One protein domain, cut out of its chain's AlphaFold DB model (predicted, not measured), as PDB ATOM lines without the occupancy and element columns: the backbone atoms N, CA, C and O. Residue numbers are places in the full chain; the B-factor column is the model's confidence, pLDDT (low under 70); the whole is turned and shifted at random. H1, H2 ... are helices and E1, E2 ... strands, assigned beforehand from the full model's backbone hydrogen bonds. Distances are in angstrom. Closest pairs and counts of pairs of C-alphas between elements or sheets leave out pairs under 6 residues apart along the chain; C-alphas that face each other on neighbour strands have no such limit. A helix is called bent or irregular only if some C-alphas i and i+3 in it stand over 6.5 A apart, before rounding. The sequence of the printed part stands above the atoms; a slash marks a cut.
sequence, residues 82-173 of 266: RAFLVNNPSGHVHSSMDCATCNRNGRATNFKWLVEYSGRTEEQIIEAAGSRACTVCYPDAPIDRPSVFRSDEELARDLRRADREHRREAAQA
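What this domain is: This is residues 82 to 173 of the 266 residues of an uncharacterized protein of Nocardia puris (UniProt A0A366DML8). Picture a compact head, mostly loops, that holds a small two-strand hairpin, E1 and E2, and a short irregular helix, H1; from this head one long helix, H2, sticks out as a straight arm with its residues 156 to 173 standing free. The arm makes much of the length, and the outline is elongated, spanning 52 by 32 by 24 A. The printed part has 92 residues, with two named strands and two named helices in the order E1, E2, H1, H2; the sheet has the order E1 - E2 and is antiparallel. The class is mostly helix, though under half of the residues are in named elements. The whole is loose, with a radius of gyration of the C-alphas of 16.1 A.

Where its parts are: Start at the sheet: find C-alpha 84 at (-8.311, 44.179, -16.568), where E1, residues 84 to 86, begins; it is 6.4 A long. E2, residues 111 to 113, is 6.2 A long. H1 takes residues 122 to 132 and measures 13.7 A from first to last C-alpha; look at C-alphas 128 and 131, 9.3 A apart, where it is irregular. For H2, residues 152 to 173, find C-alpha 152 at (-17.116, 34.648, -14.945); from there the helix runs 31.2 A to C-alpha 173 at (-39.900, 21.656, 1.908).

How they stand to each other: Look first at E1 and E2, a hairpin of antiparallel neighbours with 151 degrees between their directions. The C-alphas of Leu 85 and Lys 112 face each other at 5.0 A. Beside them, N 85 and O 112 are within hydrogen-bond range at 2.8 A, and N 112 and O 85 at 2.7 A. Residues 84 to 85 of E1 also pair, antiparallel, with residues 93 to 94, a stretch too short to be named. Moving outward, you find H1 apart from E1, and H2 apart from E1, E2 and H1. In H2 every O i to N i+4 pair is within hydrogen-bond range; in H1, 5 of 7 are.

The domain as a whole: The two C-alphas farthest apart are those of Ala 100 and Ala 173, at 53.8 A. Without the free residues of H2, the body has 74 residues, spans 32 by 26 by 24 A and has a radius of gyration of 11.3 A. Read the long links at residues 87 to 110, from E1 to E2, and 133 to 151, from H1 to H2; the link from E2 to H1 is short, with 8 residues. The printed part has no cut. The mean pLDDT of the printed part is 93.8, and no printed residue is under 70.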
ATOM      1  N   ARG A  82      -7.116  52.094 -15.809       97.56
ATOM      2  CA  ARG A  82      -8.022  50.992 -16.154       97.56
ATOM      3  C   ARG A  82      -7.500  49.713 -15.506       97.56
ATOM      4  O   ARG A  82      -6.305  49.593 -15.245       97.56
ATOM      5  N   ALA A  83      -8.398  48.773 -15.239       97.94
ATOM      6  CA  ALA A  83      -8.056  47.484 -14.656       97.94
ATOM      7  C   ALA A  83      -8.701  46.351 -15.461       97.94
ATOM      8  O   ALA A  83      -9.885  46.403 -15.810       97.94
ATOM      9  N   PHE A  84      -7.918  45.314 -15.741       97.88
ATOM     10  CA  PHE A  84      -8.311  44.179 -16.568       97.88
ATOM     11  C   PHE A  84      -8.031  42.882 -15.820       97.88
ATOM     12  O   PHE A  84      -6.879  42.540 -15.561       97.88
ATOM     13  N   LEU A  85      -9.080  42.141 -15.487       97.94
ATOM     14  CA  LEU A  85      -8.959  40.807 -14.915       97.94
ATOM     15  C   LEU A  85      -8.750  39.797 -16.043       97.94
ATOM     16  O   LEU A  85      -9.577  39.707 -16.949       97.94
ATOM     17  N   VAL A  86      -7.708  38.974 -15.979       96.81
ATOM     18  CA  VAL A  86      -7.647  37.776 -16.824       96.81
ATOM     19  C   VAL A  86      -8.808  36.858 -16.437       96.81
ATOM     20  O   VAL A  86      -8.903  36.409 -15.296       96.81
ATOM     21  N   ASN A  87      -9.712  36.587 -17.377       94.62
ATOM     22  CA  ASN A  87     -11.003  35.957 -17.112       94.62
ATOM     23  C   ASN A  87     -10.893  34.429 -16.983       94.62
ATOM     24  O   ASN A  87     -11.400  33.665 -17.804       94.62
ATOM     25  N   ASN A  88     -10.176  33.983 -15.955       91.50
ATOM     26  CA  ASN A  88     -10.081  32.595 -15.522       91.50
ATOM     27  C   ASN A  88      -9.910  32.533 -13.982       91.50
ATOM     28  O   ASN A  88      -9.636  33.564 -13.356       91.50
ATOM     29  N   PRO A  89     -10.070  31.360 -13.340       88.44
ATOM     30  CA  PRO A  89     -10.070  31.263 -11.875       88.44
ATOM     31  C   PRO A  89      -8.792  31.761 -11.182       88.44
ATOM     32  O   PRO A  89      -8.873  32.299 -10.085       88.44
ATOM     33  N   SER A  90      -7.627  31.639 -11.823       87.94
ATOM     34  CA  SER A  90      -6.327  32.073 -11.277       87.94
ATOM     35  C   SER A  90      -5.811  33.365 -11.919       87.94
ATOM     36  O   SER A  90      -4.624  33.670 -11.852       87.94
ATOM     37  N   GLY A  91      -6.680  34.100 -12.610       93.44
ATOM     38  CA  GLY A  91      -6.272  35.223 -13.439       93.44
ATOM     39  C   GLY A  91      -5.879  36.430 -12.607       93.44
ATOM     40  O   GLY A  91      -6.542  36.729 -11.610       93.44
ATOM     41  N   HIS A  92      -4.821  37.120 -13.023       96.50
ATOM     42  CA  HIS A  92      -4.375  38.345 -12.373       96.50
ATOM     43  C   HIS A  92      -5.095  39.581 -12.930       96.50
ATOM     44  O   HIS A  92      -5.653  39.556 -14.029       96.50
ATOM     45  N   VAL A  93      -5.086  40.659 -12.154       97.75
ATOM     46  CA  VAL A  93      -5.529  41.996 -12.543       97.75
ATOM     47  C   VAL A  93      -4.338  42.762 -13.101       97.75
ATOM     48  O   VAL A  93      -3.278  42.808 -12.477       97.75
ATOM     49  N   HIS A  94      -4.523  43.370 -14.264       98.06
ATOM     50  CA  HIS A  94      -3.518  44.147 -14.980       98.06
ATOM     51  C   HIS A  94      -3.982  45.590 -15.178       98.06
ATOM     52  O   HIS A  94      -5.170  45.829 -15.384       98.06
ATOM     53  N   SER A  95      -3.037  46.532 -15.194       96.75
ATOM     54  CA  SER A  95      -3.286  47.941 -15.534       96.75
ATOM     55  C   SER A  95      -3.433  48.177 -17.042       96.75
ATOM     56  O   SER A  95      -3.984  49.187 -17.475       96.75
ATOM     57  N   SER A  96      -2.958  47.231 -17.858       94.81
ATOM     58  CA  SER A  96      -3.047  47.244 -19.318       94.81
ATOM     59  C   SER A  96      -3.140  45.820 -19.874       94.81
ATOM     60  O   SER A  96      -2.607  44.876 -19.289       94.81
ATOM     61  N   MET A  97      -3.776  45.672 -21.037       94.25
ATOM     62  CA  MET A  97      -3.811  44.416 -21.797       94.25
ATOM     63  C   MET A  97      -2.473  44.098 -22.497       94.25
ATOM     64  O   MET A  97      -2.276  42.962 -22.934       94.25
ATOM     65  N   ASP A  98      -1.542  45.057 -22.542       93.19
ATOM     66  CA  ASP A  98      -0.222  44.943 -23.191       93.19
ATOM     67  C   ASP A  98       0.895  44.485 -22.239       93.19
ATOM     68  O   ASP A  98       2.082  44.539 -22.566       93.19
ATOM     69  N   CYS A  99       0.543  44.042 -21.030       94.62
ATOM     70  CA  CYS A  99       1.519  43.540 -20.071       94.62
ATOM     71  C   CYS A  99       2.337  42.382 -20.674       94.62
ATOM     72  O   CYS A  99       1.778  41.448 -21.250       94.62
ATOM     73  N   ALA A 100       3.660  42.377 -20.464       92.06
ATOM     74  CA  ALA A 100       4.569  41.351 -20.991       92.06
ATOM     75  C   ALA A 100       4.231  39.914 -20.538       92.06
ATOM     76  O   ALA A 100       4.676  38.931 -21.134       92.06
ATOM     77  N   THR A 101       3.443  39.764 -19.469       90.62
ATOM     78  CA  THR A 101       2.971  38.457 -18.998       90.62
ATOM     79  C   THR A 101       1.723  37.946 -19.725       90.62
ATOM     80  O   THR A 101       1.347  36.785 -19.527       90.62
ATOM     81  N   CYS A 102       1.092  38.774 -20.553       92.88
ATOM     82  CA  CYS A 102      -0.141  38.497 -21.282       92.88
ATOM     83  C   CYS A 102       0.142  38.178 -22.757       92.88
ATOM     84  O   CYS A 102       1.248  38.377 -23.251       92.88
ATOM     85  N   ASN A 103      -0.857  37.634 -23.456       89.38
ATOM     86  CA  ASN A 103      -0.815  37.335 -24.895       89.38
ATOM     87  C   ASN A 103       0.378  36.459 -25.346       89.38
ATOM     88  O   ASN A 103       0.858  36.550 -26.476       89.38
ATOM     89  N   ARG A 104       0.889  35.602 -24.451       86.38
ATOM     90  CA  ARG A 104       2.092  34.793 -24.695       86.38
ATOM     91  C   ARG A 104       1.810  33.589 -25.597       86.38
ATOM     92  O   ARG A 104       0.706  33.048 -25.627       86.38
ATOM     93  N   ASN A 105       2.849  33.130 -26.297       85.06
ATOM     94  CA  ASN A 105       2.828  31.927 -27.143       85.06
ATOM     95  C   ASN A 105       1.762  31.958 -28.254       85.06
ATOM     96  O   ASN A 105       1.139  30.940 -28.553       85.06
ATOM     97  N   GLY A 106       1.518  33.137 -28.838       81.62
ATOM     98  CA  GLY A 106       0.544  33.309 -29.919       81.62
ATOM     99  C   GLY A 106      -0.914  33.115 -29.490       81.62
ATOM    100  O   GLY A 106      -1.776  32.920 -30.343       81.62
ATOM    101  N   ARG A 107      -1.206  33.135 -28.183       86.75
ATOM    102  CA  ARG A 107      -2.565  33.013 -27.648       86.75
ATOM    103  C   ARG A 107      -2.990  34.323 -27.011       86.75
ATOM    104  O   ARG A 107      -2.376  34.752 -26.039       86.75
ATOM    105  N   ALA A 108      -4.066  34.910 -27.524       91.06
ATOM    106  CA  ALA A 108      -4.682  36.075 -26.908       91.06
ATOM    107  C   ALA A 108      -5.200  35.728 -25.501       91.06
ATOM    108  O   ALA A 108      -5.839  34.692 -25.289       91.06
ATOM    109  N   THR A 109      -4.907  36.586 -24.530       93.62
ATOM    110  CA  THR A 109      -5.440  36.495 -23.174       93.62
ATOM    111  C   THR A 109      -6.883  36.990 -23.170       93.62
ATOM    112  O   THR A 109      -7.185  38.055 -23.697       93.62
ATOM    113  N   ASN A 110      -7.784  36.210 -22.572       93.62
ATOM    114  CA  ASN A 110      -9.167  36.629 -22.384       93.62
ATOM    115  C   ASN A 110      -9.251  37.558 -21.167       93.62
ATOM    116  O   ASN A 110      -8.995  37.114 -20.045       93.62
ATOM    117  N   PHE A 111      -9.595  38.823 -21.388       95.31
ATOM    118  CA  PHE A 111      -9.722  39.823 -20.335       95.31
ATOM    119  C   PHE A 111     -11.183  40.169 -20.065       95.31
ATOM    120  O   PHE A 111     -12.005  40.259 -20.971       95.31
ATOM    121  N   LYS A 112     -11.467  40.444 -18.798       95.56
ATOM    122  CA  LYS A 112     -12.660  41.127 -18.323       95.56
ATOM    123  C   LYS A 112     -12.249  42.521 -17.871       95.56
ATOM    124  O   LYS A 112     -11.461  42.670 -16.938       95.56
ATOM    125  N   TRP A 113     -12.772  43.535 -18.543       97.50
ATOM    126  CA  TRP A 113     -12.546  44.922 -18.161       97.50
ATOM    127  C   TRP A 113     -13.380  45.265 -16.922       97.50
ATOM    128  O   TRP A 113     -14.596  45.095 -16.919       97.50
ATOM    129  N   LEU A 114     -12.714  45.731 -15.868       97.25
ATOM    130  CA  LEU A 114     -13.309  46.175 -14.609       97.25
ATOM    131  C   LEU A 114     -13.658  47.670 -14.691       97.25
ATOM    132  O   LEU A 114     -12.995  48.512 -14.082       97.25
ATOM    133  N   VAL A 115     -14.660  48.011 -15.503       97.69
ATOM    134  CA  VAL A 115     -15.051  49.402 -15.819       97.69
ATOM    135  C   VAL A 115     -15.469  50.215 -14.587       97.69
ATOM    136  O   VAL A 115     -15.367  51.441 -14.574       97.69
ATOM    137  N   GLU A 116     -15.886  49.559 -13.505       97.06
ATOM    138  CA  GLU A 116     -16.217  50.179 -12.214       97.06
ATOM    139  C   GLU A 116     -14.985  50.769 -11.506       97.06
ATOM    140  O   GLU A 116     -15.110  51.616 -10.614       97.06
ATOM    141  N   TYR A 117     -13.791  50.331 -11.913       97.25
ATOM    142  CA  TYR A 117     -12.503  50.778 -11.386       97.25
ATOM    143  C   TYR A 117     -11.796  51.786 -12.293       97.25
ATOM    144  O   TYR A 117     -10.698  52.239 -11.966       97.25
ATOM    145  N   SER A 118     -12.419  52.194 -13.396       97.62
ATOM    146  CA  SER A 118     -11.856  53.222 -14.261       97.62
ATOM    147  C   SER A 118     -11.721  54.555 -13.523       97.62
ATOM    148  O   SER A 118     -12.680  55.051 -12.925       97.62
ATOM    149  N   GLY A 119     -10.519  55.135 -13.552       96.94
ATOM    150  CA  GLY A 119     -10.178  56.364 -12.830       96.94
ATOM    151  C   GLY A 119      -9.959  56.202 -11.327       96.94
ATOM    152  O   GLY A 119      -9.839  57.209 -10.630       96.94
ATOM    153  N   ARG A 120      -9.895  54.969 -10.808       97.38
ATOM    154  CA  ARG A 120      -9.471  54.705  -9.425       97.38
ATOM    155  C   ARG A 120      -7.957  54.820  -9.282       97.38
ATOM    156  O   ARG A 120      -7.210  54.554 -10.215       97.38
ATOM    157  N   THR A 121      -7.497  55.189  -8.098       97.00
ATOM    158  CA  THR A 121      -6.057  55.185  -7.790       97.00
ATOM    159  C   THR A 121      -5.481  53.767  -7.856       97.00
ATOM    160  O   THR A 121      -6.221  52.786  -7.730       97.00
ATOM    161  N   GLU A 122      -4.169  53.656  -8.062       96.12
ATOM    162  CA  GLU A 122      -3.484  52.363  -8.084       96.12
ATOM    163  C   GLU A 122      -3.699  51.610  -6.768       96.12
ATOM    164  O   GLU A 122      -4.072  50.437  -6.778       96.12
ATOM    165  N   GLU A 123      -3.607  52.314  -5.642       96.75
ATOM    166  CA  GLU A 123      -3.813  51.774  -4.302       96.75
ATOM    167  C   GLU A 123      -5.217  51.182  -4.152       96.75
ATOM    168  O   GLU A 123      -5.374  50.081  -3.633       96.75
ATOM    169  N   GLN A 124      -6.251  51.858  -4.667       97.19
ATOM    170  CA  GLN A 124      -7.625  51.337  -4.656       97.19
ATOM    171  C   GLN A 124      -7.784  50.074  -5.512       97.19
ATOM    172  O   GLN A 124      -8.573  49.192  -5.164       97.19
ATOM    173  N   ILE A 125      -7.067  49.984  -6.633       97.62
ATOM    174  CA  ILE A 125      -7.098  48.799  -7.494       97.62
ATOM    175  C   ILE A 125      -6.363  47.642  -6.815       97.62
ATOM    176  O   ILE A 125      -6.905  46.539  -6.780       97.62
ATOM    177  N   ILE A 126      -5.187  47.882  -6.230       97.25
ATOM    178  CA  ILE A 126      -4.410  46.885  -5.476       97.25
ATOM    179  C   ILE A 126      -5.209  46.374  -4.271       97.25
ATOM    180  O   ILE A 126      -5.303  45.166  -4.060       97.25
ATOM    181  N   GLU A 127      -5.843  47.276  -3.523       96.88
ATOM    182  CA  GLU A 127      -6.677  46.966  -2.357       96.88
ATOM    183  C   GLU A 127      -7.808  45.983  -2.700       96.88
ATOM    184  O   GLU A 127      -8.085  45.041  -1.946       96.88
ATOM    185  N   ALA A 128      -8.447  46.181  -3.856       97.00
ATOM    186  CA  ALA A 128      -9.499  45.311  -4.372       97.00
ATOM    187  C   ALA A 128      -8.938  44.027  -5.009       97.00
ATOM    188  O   ALA A 128      -9.494  42.937  -4.840       97.00
ATOM    189  N   ALA A 129      -7.831  44.138  -5.742       96.94
ATOM    190  CA  ALA A 129      -7.214  43.026  -6.447       96.94
ATOM    191  C   ALA A 129      -6.559  42.021  -5.499       96.94
ATOM    192  O   ALA A 129      -6.590  40.826  -5.799       96.94
ATOM    193  N   GLY A 130      -6.025  42.465  -4.363       96.88
ATOM    194  CA  GLY A 130      -5.313  41.616  -3.417       96.88
ATOM    195  C   GLY A 130      -4.180  40.843  -4.096       96.88
ATOM    196  O   GLY A 130      -3.488  41.363  -4.968       96.88
ATOM    197  N   SER A 131      -4.054  39.563  -3.762       95.56
ATOM    198  CA  SER A 131      -3.069  38.628  -4.314       95.56
ATOM    199  C   SER A 131      -3.245  38.326  -5.795       95.56
ATOM    200  O   SER A 131      -2.365  37.728  -6.409       95.56
ATOM    201  N   ARG A 132      -4.358  38.759  -6.401       96.25
ATOM    202  CA  ARG A 132      -4.549  38.684  -7.852       96.25
ATOM    203  C   ARG A 132      -3.943  39.886  -8.574       96.25
ATOM    204  O   ARG A 132      -3.955  39.876  -9.795       96.25
ATOM    205  N   ALA A 133      -3.434  40.919  -7.906       97.38
ATOM    206  CA  ALA A 133      -2.752  42.010  -8.602       97.38
ATOM    207  C   ALA A 133      -1.485  41.488  -9.307       97.38
ATOM    208  O   ALA A 133      -0.648  40.815  -8.708       97.38
ATOM    209  N   CYS A 134      -1.336  41.772 -10.604       96.88
ATOM    210  CA  CYS A 134      -0.129  41.401 -11.334       96.88
ATOM    211  C   CYS A 134       1.056  42.241 -10.842       96.88
ATOM    212  O   CYS A 134       1.070  43.445 -11.064       96.88
ATOM    213  N   THR A 135       2.087  41.602 -10.285       96.50
ATOM    214  CA  THR A 135       3.293  42.271  -9.757       96.50
ATOM    215  C   THR A 135       4.105  43.045 -10.804       96.50
ATOM    216  O   THR A 135       4.918  43.889 -10.449       96.50
ATOM    217  N   VAL A 136       3.895  42.785 -12.102       96.19
ATOM    218  CA  VAL A 136       4.503  43.568 -13.197       96.19
ATOM    219  C   VAL A 136       3.758  44.885 -13.423       96.19
ATOM    220  O   VAL A 136       4.375  45.886 -13.769       96.19
ATOM    221  N   CYS A 137       2.434  44.884 -13.256       96.44
ATOM    222  CA  CYS A 137       1.596  46.076 -13.397       96.44
ATOM    223  C   CYS A 137       1.509  46.886 -12.102       96.44
ATOM    224  O   CYS A 137       1.333  48.094 -12.172       96.44
ATOM    225  N   TYR A 138       1.595  46.201 -10.964       96.50
ATOM    226  CA  TYR A 138       1.378  46.720  -9.621       96.50
ATOM    227  C   TYR A 138       2.498  46.196  -8.712       96.50
ATOM    228  O   TYR A 138       2.351  45.120  -8.124       96.50
ATOM    229  N   PRO A 139       3.647  46.889  -8.629       95.12
ATOM    230  CA  PRO A 139       4.795  46.430  -7.847       95.12
ATOM    231  C   PRO A 139       4.478  46.208  -6.361       95.12
ATOM    232  O   PRO A 139       5.026  45.288  -5.757       95.12
ATOM    233  N   ASP A 140       3.535  46.980  -5.813       94.06
ATOM    234  CA  ASP A 140       3.091  46.909  -4.414       94.06
ATOM    235  C   ASP A 140       1.970  45.872  -4.173       94.06
ATOM    236  O   ASP A 140       1.264  45.909  -3.162       94.06
ATOM    237  N   ALA A 141       1.778  44.929  -5.102       93.25
ATOM    238  CA  ALA A 141       0.787  43.864  -4.980       93.25
ATOM    239  C   ALA A 141       1.014  42.996  -3.715       93.25
ATOM    240  O   ALA A 141       2.090  42.414  -3.544       93.25
ATOM    241  N   PRO A 142       0.002  42.835  -2.839       93.81
ATOM    242  CA  PRO A 142       0.132  42.050  -1.618       93.81
ATOM    243  C   PRO A 142       0.103  40.546  -1.912       93.81
ATOM    244  O   PRO A 142      -0.661  40.085  -2.751       93.81
ATOM    245  N   ILE A 143       0.879  39.756  -1.168       88.81
ATOM    246  CA  ILE A 143       0.951  38.295  -1.361       88.81
ATOM    247  C   ILE A 143      -0.227  37.572  -0.690       88.81
ATOM    248  O   ILE A 143      -0.800  36.652  -1.270       88.81
ATOM    249  N   ASP A 144      -0.609  37.995   0.518       91.06
ATOM    250  CA  ASP A 144      -1.593  37.300   1.359       91.06
ATOM    251  C   ASP A 144      -2.827  38.165   1.618       91.06
ATOM    252  O   ASP A 144      -3.143  38.566   2.738       91.06
ATOM    253  N   ARG A 145      -3.506  38.537   0.533       93.25
ATOM    254  CA  ARG A 145      -4.748  39.300   0.603       93.25
ATOM    255  C   ARG A 145      -5.759  38.751  -0.395       93.25
ATOM    256  O   ARG A 145      -5.435  38.664  -1.574       93.25
ATOM    257  N   PRO A 146      -6.986  38.401   0.010       93.06
ATOM    258  CA  PRO A 146      -7.979  37.913  -0.934       93.06
ATOM    259  C   PRO A 146      -8.409  39.015  -1.909       93.06
ATOM    260  O   PRO A 146      -8.517  40.185  -1.547       93.06
ATOM    261  N   SER A 147      -8.686  38.616  -3.148       94.50
ATOM    262  CA  SER A 147      -9.267  39.498  -4.160       94.50
ATOM    263  C   SER A 147     -10.784  39.563  -4.029       94.50
ATOM    264  O   SER A 147     -11.431  38.534  -3.819       94.50
ATOM    265  N   VAL A 148     -11.364  40.742  -4.251       94.94
ATOM    266  CA  VAL A 148     -12.821  40.877  -4.436       94.94
ATOM    267  C   VAL A 148     -13.247  40.525  -5.864       94.94
ATOM    268  O   VAL A 148     -14.427  40.279  -6.114       94.94
ATOM    269  N   PHE A 149     -12.306  40.489  -6.811       94.69
ATOM    270  CA  PHE A 149     -12.607  40.215  -8.209       94.69
ATOM    271  C   PHE A 149     -12.828  38.730  -8.464       94.69
ATOM    272  O   PHE A 149     -12.086  37.860  -8.000       94.69
ATOM    273  N   ARG A 150     -13.862  38.454  -9.259       93.25
ATOM    274  CA  ARG A 150     -14.296  37.107  -9.618       93.25
ATOM    275  C   ARG A 150     -14.344  36.981 -11.132       93.25
ATOM    276  O   ARG A 150     -14.911  37.838 -11.817       93.25
ATOM    277  N   SER A 151     -13.762  35.899 -11.635       93.94
ATOM    278  CA  SER A 151     -13.925  35.502 -13.032       93.94
ATOM    279  C   SER A 151     -15.360  35.049 -13.301       93.94
ATOM    280  O   SER A 151     -16.097  34.666 -12.385       93.94
ATOM    281  N   ASP A 152     -15.759  35.049 -14.568       92.25
ATOM    282  CA  ASP A 152     -17.116  34.648 -14.945       92.25
ATOM    283  C   ASP A 152     -17.371  33.162 -14.657       92.25
ATOM    284  O   ASP A 152     -18.487  32.771 -14.316       92.25
ATOM    285  N   GLU A 153     -16.331  32.323 -14.713       91.75
ATOM    286  CA  GLU A 153     -16.436  30.910 -14.346       91.75
ATOM    287  C   GLU A 153     -16.724  30.729 -12.849       91.75
ATOM    288  O   GLU A 153     -17.549  29.889 -12.473       91.75
ATOM    289  N   GLU A 154     -16.066  31.516 -11.994       92.75
ATOM    290  CA  GLU A 154     -16.309  31.507 -10.550       92.75
ATOM    291  C   GLU A 154     -17.741  31.951 -10.245       92.75
ATOM    292  O   GLU A 154     -18.462  31.225  -9.562       92.75
ATOM    293  N   LEU A 155     -18.188  33.061 -10.840       90.94
ATOM    294  CA  LEU A 155     -19.564  33.546 -10.700       90.94
ATOM    295  C   LEU A 155     -20.582  32.500 -11.176       90.94
ATOM    296  O   LEU A 155     -21.543  32.190 -10.471       90.94
ATOM    297  N   ALA A 156     -20.352  31.874 -12.332       92.50
ATOM    298  CA  ALA A 156     -21.216  30.809 -12.837       92.50
ATOM    299  C   ALA A 156     -21.227  29.582 -11.908       92.50
ATOM    300  O   ALA A 156     -22.252  28.911 -11.758       92.50
ATOM    301  N   ARG A 157     -20.095  29.246 -11.280       92.38
ATOM    302  CA  ARG A 157     -20.007  28.151 -10.303       92.38
ATOM    303  C   ARG A 157     -20.820  28.455  -9.048       92.38
ATOM    304  O   ARG A 157     -21.512  27.548  -8.579       92.38
ATOM    305  N   ASP A 158     -20.770  29.688  -8.562       91.44
ATOM    306  CA  ASP A 158     -21.528  30.137  -7.394       91.44
ATOM    307  C   ASP A 158     -23.029  30.159  -7.682       91.44
ATOM    308  O   ASP A 158     -23.795  29.558  -6.932       91.44
ATOM    309  N   LEU A 159     -23.446  30.712  -8.825       93.69
ATOM    310  CA  LEU A 159     -24.847  30.691  -9.260       93.69
ATOM    311  C   LEU A 159     -25.386  29.261  -9.376       93.69
ATOM    312  O   LEU A 159     -26.468  28.955  -8.881       93.69
ATOM    313  N   ARG A 160     -24.607  28.340  -9.963       94.31
ATOM    314  CA  ARG A 160     -24.979  26.916 -10.022       94.31
ATOM    315  C   ARG A 160     -25.053  26.271  -8.639       94.31
ATOM    316  O   ARG A 160     -25.811  25.322  -8.461       94.31
ATOM    317  N   ARG A 161     -24.226  26.699  -7.683       94.75
ATOM    318  CA  ARG A 161     -24.281  26.199  -6.302       94.75
ATOM    319  C   ARG A 161     -25.550  26.694  -5.614       94.75
ATOM    320  O   ARG A 161     -26.277  25.851  -5.100       94.75
ATOM    321  N   ALA A 162     -25.836  27.990  -5.704       93.38
ATOM    322  CA  ALA A 162     -27.035  28.607  -5.150       93.38
ATOM    323  C   ALA A 162     -28.321  28.005  -5.743       93.38
ATOM    324  O   ALA A 162     -29.225  27.640  -5.002       93.38
ATOM    325  N   ASP A 163     -28.383  27.786  -7.062       94.50
ATOM    326  CA  ASP A 163     -29.530  27.120  -7.701       94.50
ATOM    327  C   ASP A 163     -29.719  25.683  -7.188       94.50
ATOM    328  O   ASP A 163     -30.839  25.273  -6.885       94.50
ATOM    329  N   ARG A 164     -28.636  24.910  -7.027       94.50
ATOM    330  CA  ARG A 164     -28.732  23.559  -6.450       94.50
ATOM    331  C   ARG A 164     -29.206  23.580  -5.003       94.50
ATOM    332  O   ARG A 164     -29.950  22.685  -4.619       94.50
ATOM    333  N   GLU A 165     -28.751  24.541  -4.215       93.81
ATOM    334  CA  GLU A 165     -29.148  24.710  -2.819       93.81
ATOM    335  C   GLU A 165     -30.626  25.078  -2.715       93.81
ATOM    336  O   GLU A 165     -31.389  24.321  -2.125       93.81
ATOM    337  N   HIS A 166     -31.069  26.096  -3.451       88.38
ATOM    338  CA  HIS A 166     -32.479  26.470  -3.534       88.38
ATOM    339  C   HIS A 166     -33.367  25.305  -4.012       88.38
ATOM    340  O   HIS A 166     -34.442  25.053  -3.469       88.38
ATOM    341  N   ARG A 167     -32.921  24.522  -5.007       91.12
ATOM    342  CA  ARG A 167     -33.649  23.314  -5.443       91.12
ATOM    343  C   ARG A 167     -33.705  22.242  -4.362       91.12
ATOM    344  O   ARG A 167     -34.715  21.547  -4.268       91.12
ATOM    345  N   ARG A 168     -32.640  22.075  -3.575       92.00
ATOM    346  CA  ARG A 168     -32.606  21.132  -2.448       92.00
ATOM    347  C   ARG A 168     -33.549  21.580  -1.341       92.00
ATOM    348  O   ARG A 168     -34.334  20.754  -0.893       92.00
ATOM    349  N   GLU A 169     -33.540  22.854  -0.971       89.56
ATOM    350  CA  GLU A 169     -34.463  23.434   0.010       89.56
ATOM    351  C   GLU A 169     -35.917  23.294  -0.449       89.56
ATOM    352  O   GLU A 169     -36.756  22.775   0.284       89.56
ATOM    353  N   ALA A 170     -36.214  23.636  -1.705       88.25
ATOM    354  CA  ALA A 170     -37.550  23.470  -2.273       88.25
ATOM    355  C   ALA A 170     -37.990  21.994  -2.336       88.25
ATOM    356  O   ALA A 170     -39.177  21.696  -2.184       88.25
ATOM    357  N   ALA A 171     -37.060  21.063  -2.572       87.31
ATOM    358  CA  ALA A 171     -37.339  19.630  -2.534       87.31
ATOM    359  C   ALA A 171     -37.575  19.130  -1.101       87.31
ATOM    360  O   ALA A 171     -38.513  18.367  -0.889       87.31
ATOM    361  N   GLN A 172     -36.785  19.587  -0.124       85.31
ATOM    362  CA  GLN A 172     -36.951  19.262   1.297       85.31
ATOM    363  C   GLN A 172     -38.264  19.820   1.857       85.31
ATOM    364  O   GLN A 172     -38.997  19.104   2.533       85.31
ATOM    365  N   ALA A 173     -38.633  21.052   1.501       86.12
ATOM    366  CA  ALA A 173     -39.900  21.656   1.908       86.12
ATOM    367  C   ALA A 173     -41.107  20.830   1.437       86.12
ATOM    368  O   ALA A 173     -42.074  20.659   2.175       86.12
TER     369      ALA A 173